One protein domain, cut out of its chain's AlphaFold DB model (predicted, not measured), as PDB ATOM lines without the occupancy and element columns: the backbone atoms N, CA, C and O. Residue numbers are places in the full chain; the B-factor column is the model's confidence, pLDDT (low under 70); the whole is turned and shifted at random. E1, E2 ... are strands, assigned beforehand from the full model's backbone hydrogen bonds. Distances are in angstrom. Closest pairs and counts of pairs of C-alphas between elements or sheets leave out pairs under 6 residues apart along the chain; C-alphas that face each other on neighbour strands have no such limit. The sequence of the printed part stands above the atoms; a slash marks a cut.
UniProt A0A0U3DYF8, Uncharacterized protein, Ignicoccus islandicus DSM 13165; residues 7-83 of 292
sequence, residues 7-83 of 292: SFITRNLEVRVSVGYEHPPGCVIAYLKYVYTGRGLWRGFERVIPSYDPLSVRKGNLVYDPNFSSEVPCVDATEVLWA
ATOM      1  N   SER A   7     -19.060  24.073  33.179       94.44
ATOM      2  CA  SER A   7     -18.509  25.288  32.582       94.44
ATOM      3  C   SER A   7     -18.896  25.384  31.108       94.44
ATOM      4  O   SER A   7     -18.929  24.377  30.399       94.44
ATOM      5  N   PHE A   8     -19.171  26.597  30.641       95.31
ATOM      6  CA  PHE A   8     -19.522  26.884  29.253       95.31
ATOM      7  C   PHE A   8     -18.978  28.245  28.818       95.31
ATOM      8  O   PHE A   8     -18.621  29.079  29.649       95.31
ATOM      9  N   ILE A   9     -18.901  28.456  27.506       95.81
ATOM     10  CA  ILE A   9     -18.420  29.687  26.881       95.81
ATOM     11  C   ILE A   9     -19.592  30.417  26.230       95.81
ATOM     12  O   ILE A   9     -20.382  29.810  25.502       95.81
ATOM     13  N   THR A  10     -19.706  31.719  26.486       95.19
ATOM     14  CA  THR A  10     -20.696  32.597  25.846       95.19
ATOM     15  C   THR A  10     -20.192  33.153  24.512       95.19
ATOM     16  O   THR A  10     -19.004  33.093  24.194       95.19
ATOM     17  N   ARG A  11     -21.087  33.756  23.726       94.44
ATOM     18  CA  ARG A  11     -20.750  34.447  22.469       94.44
ATOM     19  C   ARG A  11     -19.773  35.611  22.660       94.44
ATOM     20  O   ARG A  11     -19.041  35.925  21.728       94.44
ATOM     21  N   ASN A  12     -19.706  36.185  23.862       91.81
ATOM     22  CA  ASN A  12     -18.762  37.246  24.223       91.81
ATOM     23  C   ASN A  12     -17.409  36.704  24.723       91.81
ATOM     24  O   ASN A  12     -16.612  37.460  25.271       91.81
ATOM     25  N   LEU A  13     -17.146  35.403  24.543       94.12
ATOM     26  CA  LEU A  13     -15.929  34.722  25.001       94.12
ATOM     27  C   LEU A  13     -15.721  34.833  26.517       94.12
ATOM     28  O   LEU A  13     -14.606  34.995  27.019       94.12
ATOM     29  N   GLU A  14     -16.814  34.709  27.259       93.69
ATOM     30  CA  GLU A  14     -16.789  34.594  28.707       93.69
ATOM     31  C   GLU A  14     -16.966  33.138  29.112       93.69
ATOM     32  O   GLU A  14     -17.847  32.448  28.597       93.69
ATOM     33  N   VAL A  15     -16.180  32.682  30.081       94.62
ATOM     34  CA  VAL A  15     -16.406  31.394  30.727       94.62
ATOM     35  C   VAL A  15     -17.339  31.586  31.910       94.62
ATOM     36  O   VAL A  15     -17.011  32.274  32.885       94.62
ATOM     37  N   ARG A  16     -18.479  30.913  31.839       93.25
ATOM     38  CA  ARG A  16     -19.519  30.874  32.860       93.25
ATOM     39  C   ARG A  16     -19.561  29.487  33.497       93.25
ATOM     40  O   ARG A  16     -19.260  28.494  32.836       93.25
ATOM     41  N   VAL A  17     -19.912  29.420  34.776       92.25
ATOM     42  CA  VAL A  17     -20.081  28.156  35.507       92.25
ATOM     43  C   VAL A  17     -21.476  28.120  36.102       92.25
ATOM     44  O   VAL A  17     -21.828  29.021  36.865       92.25
ATOM     45  N   SER A  18     -22.260  27.111  35.731       91.06
ATOM     46  CA  SER A  18     -23.608  26.898  36.259       91.06
ATOM     47  C   SER A  18     -23.589  26.626  37.763       91.06
ATOM     48  O   SER A  18     -22.648  26.032  38.299       91.06
ATOM     49  N   VAL A  19     -24.645  27.079  38.434       86.75
ATOM     50  CA  VAL A  19     -24.847  26.920  39.876       86.75
ATOM     51  C   VAL A  19     -26.158  26.190  40.120       86.75
ATOM     52  O   VAL A  19     -27.219  26.684  39.739       86.75
ATOM     53  N   GLY A  20     -26.082  25.046  40.795       84.19
ATOM     54  CA  GLY A  20     -27.246  24.224  41.114       84.19
ATOM     55  C   GLY A  20     -27.909  23.603  39.884       84.19
ATOM     56  O   GLY A  20     -27.328  23.542  38.802       84.19
ATOM     57  N   TYR A  21     -29.135  23.117  40.083       83.38
ATOM     58  CA  TYR A  21     -29.904  22.371  39.077       83.38
ATOM     59  C   TYR A  21     -31.210  23.064  38.664       83.38
ATOM     60  O   TYR A  21     -31.867  22.624  37.724       83.38
ATOM     61  N   GLU A  22     -31.599  24.133  39.360       86.19
ATOM     62  CA  GLU A  22     -32.819  24.885  39.077       86.19
ATOM     63  C   GLU A  22     -32.471  26.160  38.308       86.19
ATOM     64  O   GLU A  22     -31.755  27.031  38.805       86.19
ATOM     65  N   HIS A  23     -32.990  26.278  37.087       86.62
ATOM     66  CA  HIS A  23     -32.761  27.437  36.230       86.62
ATOM     67  C   HIS A  23     -34.082  27.967  35.662       86.62
ATOM     68  O   HIS A  23     -34.915  27.158  35.234       86.62
ATOM     69  N   PRO A  24     -34.279  29.298  35.603       86.44
ATOM     70  CA  PRO A  24     -35.436  29.878  34.936       86.44
ATOM     71  C   PRO A  24     -35.524  29.443  33.467       86.44
ATOM     72  O   PRO A  24     -34.492  29.267  32.811       86.44
ATOM     73  N   PRO A  25     -36.735  29.311  32.899       85.25
ATOM     74  CA  PRO A  25     -36.895  29.033  31.476       85.25
ATOM     75  C   PRO A  25     -36.126  30.036  30.602       85.25
ATOM     76  O   PRO A  25     -36.253  31.244  30.780       85.25
ATOM     77  N   GLY A  26     -35.332  29.530  29.655       86.69
ATOM     78  CA  GLY A  26     -34.529  30.357  28.744       86.69
ATOM     79  C   GLY A  26     -33.233  30.919  29.341       86.69
ATOM     80  O   GLY A  26     -32.477  31.562  28.622       86.69
ATOM     81  N   CYS A  27     -32.936  30.640  30.611       88.44
ATOM     82  CA  CYS A  27     -31.749  31.129  31.304       88.44
ATOM     83  C   CYS A  27     -30.954  29.983  31.946       88.44
ATOM     84  O   CYS A  27     -31.491  28.919  32.246       88.44
ATOM     85  N   VAL A  28     -29.664  30.214  32.183       89.62
ATOM     86  CA  VAL A  28     -28.827  29.417  33.083       89.62
ATOM     87  C   VAL A  28     -28.318  30.324  34.196       89.62
ATOM     88  O   VAL A  28     -27.700  31.356  33.924       89.62
ATOM     89  N   ILE A  29     -28.536  29.928  35.453       90.00
ATOM     90  CA  ILE A  29     -27.923  30.617  36.592       90.00
ATOM     91  C   ILE A  29     -26.440  30.262  36.606       90.00
ATOM     92  O   ILE A  29     -26.080  29.108  36.848       90.00
ATOM     93  N   ALA A  30     -25.579  31.235  36.310       90.31
ATOM     94  CA  ALA A  30     -24.153  30.989  36.147       90.31
ATOM     95  C   ALA A  30     -23.288  32.217  36.440       90.31
ATOM     96  O   ALA A  30     -23.516  33.311  35.920       90.31
ATOM     97  N   TYR A  31     -22.222  32.021  37.216       88.06
ATOM     98  CA  TYR A  31     -21.285  33.093  37.544       88.06
ATOM     99  C   TYR A  31     -20.167  33.221  36.508       88.06
ATOM    100  O   TYR A  31     -19.755  32.244  35.879       88.06
ATOM    101  N   LEU A  32     -19.658  34.443  36.344       89.81
ATOM    102  CA  LEU A  32     -18.527  34.750  35.471       89.81
ATOM    103  C   LEU A  32     -17.207  34.325  36.115       89.81
ATOM    104  O   LEU A  32     -16.797  34.890  37.126       89.81
ATOM    105  N   LYS A  33     -16.522  33.346  35.518       90.12
ATOM    106  CA  LYS A  33     -15.245  32.835  36.035       90.12
ATOM    107  C   LYS A  33     -14.049  33.379  35.264       90.12
ATOM    108  O   LYS A  33     -13.086  33.822  35.894       90.12
ATOM    109  N   TYR A  34     -14.119  33.390  33.932       92.75
ATOM    110  CA  TYR A  34     -13.045  33.906  33.087       92.75
ATOM    111  C   TYR A  34     -13.559  34.791  31.949       92.75
ATOM    112  O   TYR A  34     -14.677  34.605  31.476       92.75
ATOM    113  N   VAL A  35     -12.715  35.706  31.480       92.62
ATOM    114  CA  VAL A  35     -12.936  36.517  30.272       92.62
ATOM    115  C   VAL A  35     -11.755  36.357  29.331       92.62
ATOM    116  O   VAL A  35     -10.610  36.295  29.780       92.62
ATOM    117  N   TYR A  36     -12.011  36.264  28.031       94.75
ATOM    118  CA  TYR A  36     -10.938  36.207  27.048       94.75
ATOM    119  C   TYR A  36     -10.309  37.590  26.837       94.75
ATOM    120  O   TYR A  36     -10.989  38.539  26.457       94.75
ATOM    121  N   THR A  37      -8.996  37.696  27.043       94.38
ATOM    122  CA  THR A  37      -8.204  38.920  26.803       94.38
ATOM    123  C   THR A  37      -7.113  38.719  25.748       94.38
ATOM    124  O   THR A  37      -6.369  39.649  25.429       94.38
ATOM    125  N   GLY A  38      -6.965  37.491  25.240       94.50
ATOM    126  CA  GLY A  38      -5.883  37.074  24.343       94.50
ATOM    127  C   GLY A  38      -4.521  36.909  25.023       94.50
ATOM    128  O   GLY A  38      -3.584  36.441  24.384       94.50
ATOM    129  N   ARG A  39      -4.391  37.269  26.308       93.94
ATOM    130  CA  ARG A  39      -3.114  37.258  27.052       93.94
ATOM    131  C   ARG A  39      -3.182  36.548  28.402       93.94
ATOM    132  O   ARG A  39      -2.154  36.380  29.050       93.94
ATOM    133  N   GLY A  40      -4.371  36.135  28.830       91.38
ATOM    134  CA  GLY A  40      -4.554  35.486  30.117       91.38
ATOM    135  C   GLY A  40      -3.881  34.117  30.240       91.38
ATOM    136  O   GLY A  40      -3.703  33.394  29.258       91.38
ATOM    137  N   LEU A  41      -3.544  33.752  31.480       92.88
ATOM    138  CA  LEU A  41      -2.842  32.512  31.828       92.88
ATOM    139  C   LEU A  41      -3.580  31.247  31.358       92.88
ATOM    140  O   LEU A  41      -2.947  30.266  30.975       92.88
ATOM    141  N   TRP A  42      -4.914  31.270  31.340       94.19
ATOM    142  CA  TRP A  42      -5.739  30.153  30.881       94.19
ATOM    143  C   TRP A  42      -5.924  30.215  29.366       94.19
ATOM    144  O   TRP A  42      -7.019  30.463  28.875       94.19
ATOM    145  N   ARG A  43      -4.826  30.066  28.614       93.88
ATOM    146  CA  ARG A  43      -4.803  30.082  27.135       93.88
ATOM    147  C   ARG A  43      -5.514  31.300  26.522       93.88
ATOM    148  O   ARG A  43      -6.338  31.183  25.619       93.88
ATOM    149  N   GLY A  44      -5.195  32.483  27.039       93.94
ATOM    150  CA  GLY A  44      -5.778  33.758  26.625       93.94
ATOM    151  C   GLY A  44      -6.928  34.241  27.512       93.94
ATOM    152  O   GLY A  44      -7.349  35.386  27.354       93.94
ATOM    153  N   PHE A  45      -7.402  33.428  28.463       95.06
ATOM    154  CA  PHE A  45      -8.434  33.803  29.429       95.06
ATOM    155  C   PHE A  45      -7.855  34.272  30.771       95.06
ATOM    156  O   PHE A  45      -6.931  33.668  31.323       95.06
ATOM    157  N   GLU A  46      -8.437  35.332  31.330       92.31
ATOM    158  CA  GLU A  46      -8.123  35.877  32.654       92.31
ATOM    159  C   GLU A  46      -9.247  35.585  33.642       92.31
ATOM    160  O   GLU A  46     -10.431  35.659  33.307       92.31
ATOM    161  N   ARG A  47      -8.882  35.244  34.879       88.50
ATOM    162  CA  ARG A  47      -9.846  34.962  35.944       88.50
ATOM    163  C   ARG A  47     -10.419  36.271  36.488       88.50
ATOM    164  O   ARG A  47      -9.674  37.117  36.968       88.50
ATOM    165  N   VAL A  48     -11.745  36.407  36.467       83.62
ATOM    166  CA  VAL A  48     -12.447  37.620  36.938       83.62
ATOM    167  C   VAL A  48     -12.654  37.613  38.452       83.62
ATOM    168  O   VAL A  48     -12.652  38.666  39.094       83.62
ATOM    169  N   ILE A  49     -12.847  36.424  39.024       68.25
ATOM    170  CA  ILE A  49     -13.140  36.226  40.443       68.25
ATOM    171  C   ILE A  49     -11.978  35.462  41.095       68.25
ATOM    172  O   ILE A  49     -11.808  34.274  40.815       68.25
ATOM    173  N   PRO A  50     -11.180  36.094  41.974       58.78
ATOM    174  CA  PRO A  50     -10.099  35.408  42.678       58.78
ATOM    175  C   PRO A  50     -10.601  34.493  43.813       58.78
ATOM    176  O   PRO A  50      -9.887  33.562  44.180       58.78
ATOM    177  N   SER A  51     -11.816  34.710  44.348       53.84
ATOM    178  CA  SER A  51     -12.419  33.911  45.434       53.84
ATOM    179  C   SER A  51     -13.946  33.736  45.297       53.84
ATOM    180  O   SER A  51     -14.672  34.696  45.032       53.84
ATOM    181  N   TYR A  52     -14.440  32.507  45.508       54.38
ATOM    182  CA  TYR A  52     -15.839  32.071  45.307       54.38
ATOM    183  C   TYR A  52     -16.826  32.499  46.419       54.38
ATOM    184  O   TYR A  52     -17.664  31.713  46.847       54.38
ATOM    185  N   ASP A  53     -16.740  33.735  46.910       54.00
ATOM    186  CA  ASP A  53     -17.739  34.279  47.844       54.00
ATOM    187  C   ASP A  53     -19.064  34.566  47.091       54.00
ATOM    188  O   ASP A  53     -19.004  35.089  45.971       54.00
ATOM    189  N   PRO A  54     -20.257  34.290  47.662       51.06
ATOM    190  CA  PRO A  54     -21.549  34.696  47.088       51.06
ATOM    191  C   PRO A  54     -21.630  36.181  46.685       51.06
ATOM    192  O   PRO A  54     -22.383  36.544  45.782       51.06
ATOM    193  N   LEU A  55     -20.830  37.056  47.309       47.94
ATOM    194  CA  LEU A  55     -20.700  38.465  46.923       47.94
ATOM    195  C   LEU A  55     -19.943  38.659  45.597       47.94
ATOM    196  O   LEU A  55     -20.276  39.560  44.828       47.94
ATOM    197  N   SER A  56     -18.965  37.804  45.289       49.44
ATOM    198  CA  SER A  56     -18.181  37.848  44.046       49.44
ATOM    199  C   SER A  56     -18.978  37.368  42.828       49.44
ATOM    200  O   SER A  56     -18.744  37.828  41.710       49.44
ATOM    201  N   VAL A  57     -19.946  36.476  43.054       54.00
ATOM    202  CA  VAL A  57     -20.853  35.887  42.051       54.00
ATOM    203  C   VAL A  57     -21.780  36.933  41.397       54.00
ATOM    204  O   VAL A  57     -22.370  36.675  40.351       54.00
ATOM    205  N   ARG A  58     -21.852  38.152  41.952       54.06
ATOM    206  CA  ARG A  58     -22.717  39.249  41.484       54.06
ATOM    207  C   ARG A  58     -22.198  40.052  40.280       54.06
ATOM    208  O   ARG A  58     -22.853  41.004  39.867       54.06
ATOM    209  N   LYS A  59     -21.038  39.721  39.702       53.16
ATOM    210  CA  LYS A  59     -20.558  40.393  38.478       53.16
ATOM    211  C   LYS A  59     -21.258  39.823  37.235       53.16
ATOM    212  O   LYS A  59     -20.979  38.695  36.833       53.16
ATOM    213  N   GLY A  60     -22.141  40.613  36.620       61.25
ATOM    214  CA  GLY A  60     -22.858  40.279  35.381       61.25
ATOM    215  C   GLY A  60     -24.290  40.825  35.358       61.25
ATOM    216  O   GLY A  60     -24.652  41.638  36.206       61.25
ATOM    217  N   ASN A  61     -25.100  40.357  34.404       68.88
ATOM    218  CA  ASN A  61     -26.535  40.636  34.369       68.88
ATOM    219  C   ASN A  61     -27.224  39.887  35.515       68.88
ATOM    220  O   ASN A  61     -27.254  38.655  35.545       68.88
ATOM    221  N   LEU A  62     -27.741  40.648  36.474       80.94
ATOM    222  CA  LEU A  62     -28.511  40.128  37.592       80.94
ATOM    223  C   LEU A  62     -29.996  40.213  37.264       80.94
ATOM    224  O   LEU A  62     -30.484  41.257  36.836       80.94
ATOM    225  N   VAL A  63     -30.704  39.113  37.485       82.00
ATOM    226  CA  VAL A  63     -32.157  39.044  37.332       82.00
ATOM    227  C   VAL A  63     -32.742  38.629  38.669       82.00
ATOM    228  O   VAL A  63     -32.203  37.745  39.337       82.00
ATOM    229  N   TYR A  64     -33.819  39.290  39.087       84.19
ATOM    230  CA  TYR A  64     -34.560  38.850  40.260       84.19
ATOM    231  C   TYR A  64     -35.235  37.513  39.964       84.19
ATOM    232  O   TYR A  64     -36.047  37.411  39.043       84.19
ATOM    233  N   ASP A  65     -34.901  36.503  40.757       82.81
ATOM    234  CA  ASP A  65     -35.443  35.163  40.643       82.81
ATOM    235  C   ASP A  65     -36.403  34.895  41.818       82.81
ATOM    236  O   ASP A  65     -35.975  34.878  42.979       82.81
ATOM    237  N   PRO A  66     -37.710  34.699  41.551       79.44
ATOM    238  CA  PRO A  66     -38.706  34.460  42.592       79.44
ATOM    239  C   PRO A  66     -38.573  33.087  43.266       79.44
ATOM    240  O   PRO A  66     -39.091  32.908  44.364       79.44
ATOM    241  N   ASN A  67     -37.889  32.117  42.653       81.81
ATOM    242  CA  ASN A  67     -37.623  30.817  43.269       81.81
ATOM    243  C   ASN A  67     -36.628  30.954  44.432       81.81
ATOM    244  O   ASN A  67     -36.755  30.264  45.442       81.81
ATOM    245  N   PHE A  68     -35.682  31.889  44.319       76.00
ATOM    246  CA  PHE A  68     -34.684  32.165  45.358       76.00
ATOM    247  C   PHE A  68     -34.965  33.433  46.175       76.00
ATOM    248  O   PHE A  68     -34.238  33.710  47.130       76.00
ATOM    249  N   SER A  69     -35.995  34.211  45.817       76.00
ATOM    250  CA  SER A  69     -36.293  35.531  46.398       76.00
ATOM    251  C   SER A  69     -35.063  36.457  46.430       76.00
ATOM    252  O   SER A  69     -34.822  37.207  47.381       76.00
ATOM    253  N   SER A  70     -34.232  36.377  45.387       77.12
ATOM    254  CA  SER A  70     -32.958  37.090  45.293       77.12
ATOM    255  C   SER A  70     -32.588  37.371  43.841       77.12
ATOM    256  O   SER A  70     -33.023  36.695  42.916       77.12
ATOM    257  N   GLU A  71     -31.725  38.360  43.649       82.19
ATOM    258  CA  GLU A  71     -30.995  38.536  42.397       82.19
ATOM    259  C   GLU A  71     -30.011  37.381  42.189       82.19
ATOM    260  O   GLU A  71     -29.227  37.066  43.094       82.19
ATOM    261  N   VAL A  72     -30.028  36.790  40.995       83.19
ATOM    262  CA  VAL A  72     -29.114  35.726  40.564       83.19
ATOM    263  C   VAL A  72     -28.431  36.117  39.250       83.19
ATOM    264  O   VAL A  72     -29.035  36.811  38.425       83.19
ATOM    265  N   PRO A  73     -27.171  35.705  39.023       86.62
ATOM    266  CA  PRO A  73     -26.515  35.922  37.742       86.62
ATOM    267  C   PRO A  73     -27.131  34.991  36.702       86.62
ATOM    268  O   PRO A  73     -27.011  33.770  36.796       86.62
ATOM    269  N   CYS A  74     -27.795  35.577  35.718       87.94
ATOM    270  CA  CYS A  74     -28.521  34.852  34.688       87.94
ATOM    271  C   CYS A  74     -27.833  35.057  33.339       87.94
ATOM    272  O   CYS A  74     -27.508  36.184  32.963       87.94
ATOM    273  N   VAL A  75     -27.596  33.959  32.625       90.25
ATOM    274  CA  VAL A  75     -27.086  33.962  31.252       90.25
ATOM    275  C   VAL A  75     -28.185  33.445  30.341       90.25
ATOM    276  O   VAL A  75     -28.709  32.354  30.575       90.25
ATOM    277  N   ASP A  76     -28.533  34.212  29.312       90.25
ATOM    278  CA  ASP A  76     -29.537  33.787  28.341       90.25
ATOM    279  C   ASP A  76     -29.015  32.559  27.576       90.25
ATOM    280  O   ASP A  76     -27.860  32.506  27.141       90.25
ATOM    281  N   ALA A  77     -29.855  31.536  27.413       89.38
ATOM    282  CA  ALA A  77     -29.473  30.303  26.730       89.38
ATOM    283  C   ALA A  77     -29.001  30.549  25.283       89.38
ATOM    284  O   ALA A  77     -28.180  29.791  24.765       89.38
ATOM    285  N   THR A  78     -29.476  31.616  24.634       91.56
ATOM    286  CA  THR A  78     -29.063  32.029  23.284       91.56
ATOM    287  C   THR A  78     -27.651  32.618  23.234       91.56
ATOM    288  O   THR A  78     -27.007  32.582  22.176       91.56
ATOM    289  N   GLU A  79     -27.126  33.097  24.366       93.19
ATOM    290  CA  GLU A  79     -25.751  33.586  24.500       93.19
ATOM    291  C   GLU A  79     -24.734  32.453  24.644       93.19
ATOM    292  O   GLU A  79     -23.537  32.694  24.488       93.19
ATOM    293  N   VAL A  80     -25.168  31.217  24.909       93.81
ATOM    294  CA  VAL A  80     -24.265  30.067  25.021       93.81
ATOM    295  C   VAL A  80     -23.702  29.725  23.641       93.81
ATOM    296  O   VAL A  80     -24.424  29.318  22.733       93.81
ATOM    297  N   LEU A  81     -22.385  29.875  23.485       95.81
ATOM    298  CA  LEU A  81     -21.660  29.517  22.267       95.81
ATOM    299  C   LEU A  81     -21.242  28.045  22.288       95.81
ATOM    300  O   LEU A  81     -21.390  27.340  21.292       95.81
ATOM    301  N   TRP A  82     -20.704  27.578  23.417       95.44
ATOM    302  CA  TRP A  82     -20.180  26.221  23.545       95.44
ATOM    303  C   TRP A  82     -20.283  25.709  24.979       95.44
ATOM    304  O   TRP A  82     -19.850  26.372  25.916       95.44
ATOM    305  N   ALA A  83     -20.827  24.505  25.149       94.94
ATOM    306  CA  ALA A  83     -20.972  23.851  26.447       94.94
ATOM    307  C   ALA A  83     -20.547  22.375  26.345       94.94
ATOM    308  O   ALA A  83     -21.392  21.506  26.089       94.94
TER     309      ALA A  83
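Overview. This is residues 7 to 83 of the 292 residues of an uncharacterized protein of Ignicoccus islandicus DSM 13165 (UniProt A0A0U3DYF8). A small, strongly twisted sheet is built along one long strand, E3, which bends near its end; E2, E1 and E7 follow one another on one side of it, while the hairpin of E3 and E4 makes one end of the domain and the hairpin of E5 and E6 the other. A long link, residues 48 to 61, runs between those ends. The printed part has 77 residues with seven named strands, E1 to E7 in chain order, and no named helix; its class is all strand, in one branched antiparallel sheet. It is compact, with a radius of gyration of the C-alphas of 12.4 A and spans of 39 by 26 by 18 A.

Along the chain. E3, residues 27 to 40, is 27.6 A long and begins at C-alpha 27 (-31.749, 31.129, 31.304). E2 is residues 14 to 18, 12.8 A; E1, residues 7 to 10, begins at (-18.509, 25.288, 32.582). E4 is residues 44 to 47, E5 62 to 65, and E6 70 to 76, 17.6 A. E7, residues 80 to 82, ends at (-20.180, 26.221, 23.545).

Arrangement. E3 bends by 77 degrees at residue 37. E2 lies on one side of it, with N 15 and O 34 2.8 A apart. On the other side are E4, with N 35 and O 46 at 2.9 A, and E6, with N 28 and O 75 at 2.8 A. E1 to E4 form a meander, each strand the antiparallel neighbour of the one before; between E1 and E2, N 8 and O 16 are within hydrogen-bond range at 2.9 A. Among the edge strands, E7 is the antiparallel neighbour of E1, with N 9 and O 82 within hydrogen-bond range at 2.8 A, and E5 is the antiparallel neighbour of E6, with N 72 and O 63 within hydrogen-bond range at 2.9 A. E6 and E7 meet only through their link.

Size, cuts and confidence. The farthest C-alphas, of Arg 39 and Pro 66, are 38.9 A apart. The printed part has no cut. The link from E4 to E5 is long, and residues 49 to 61 have pLDDT under 70.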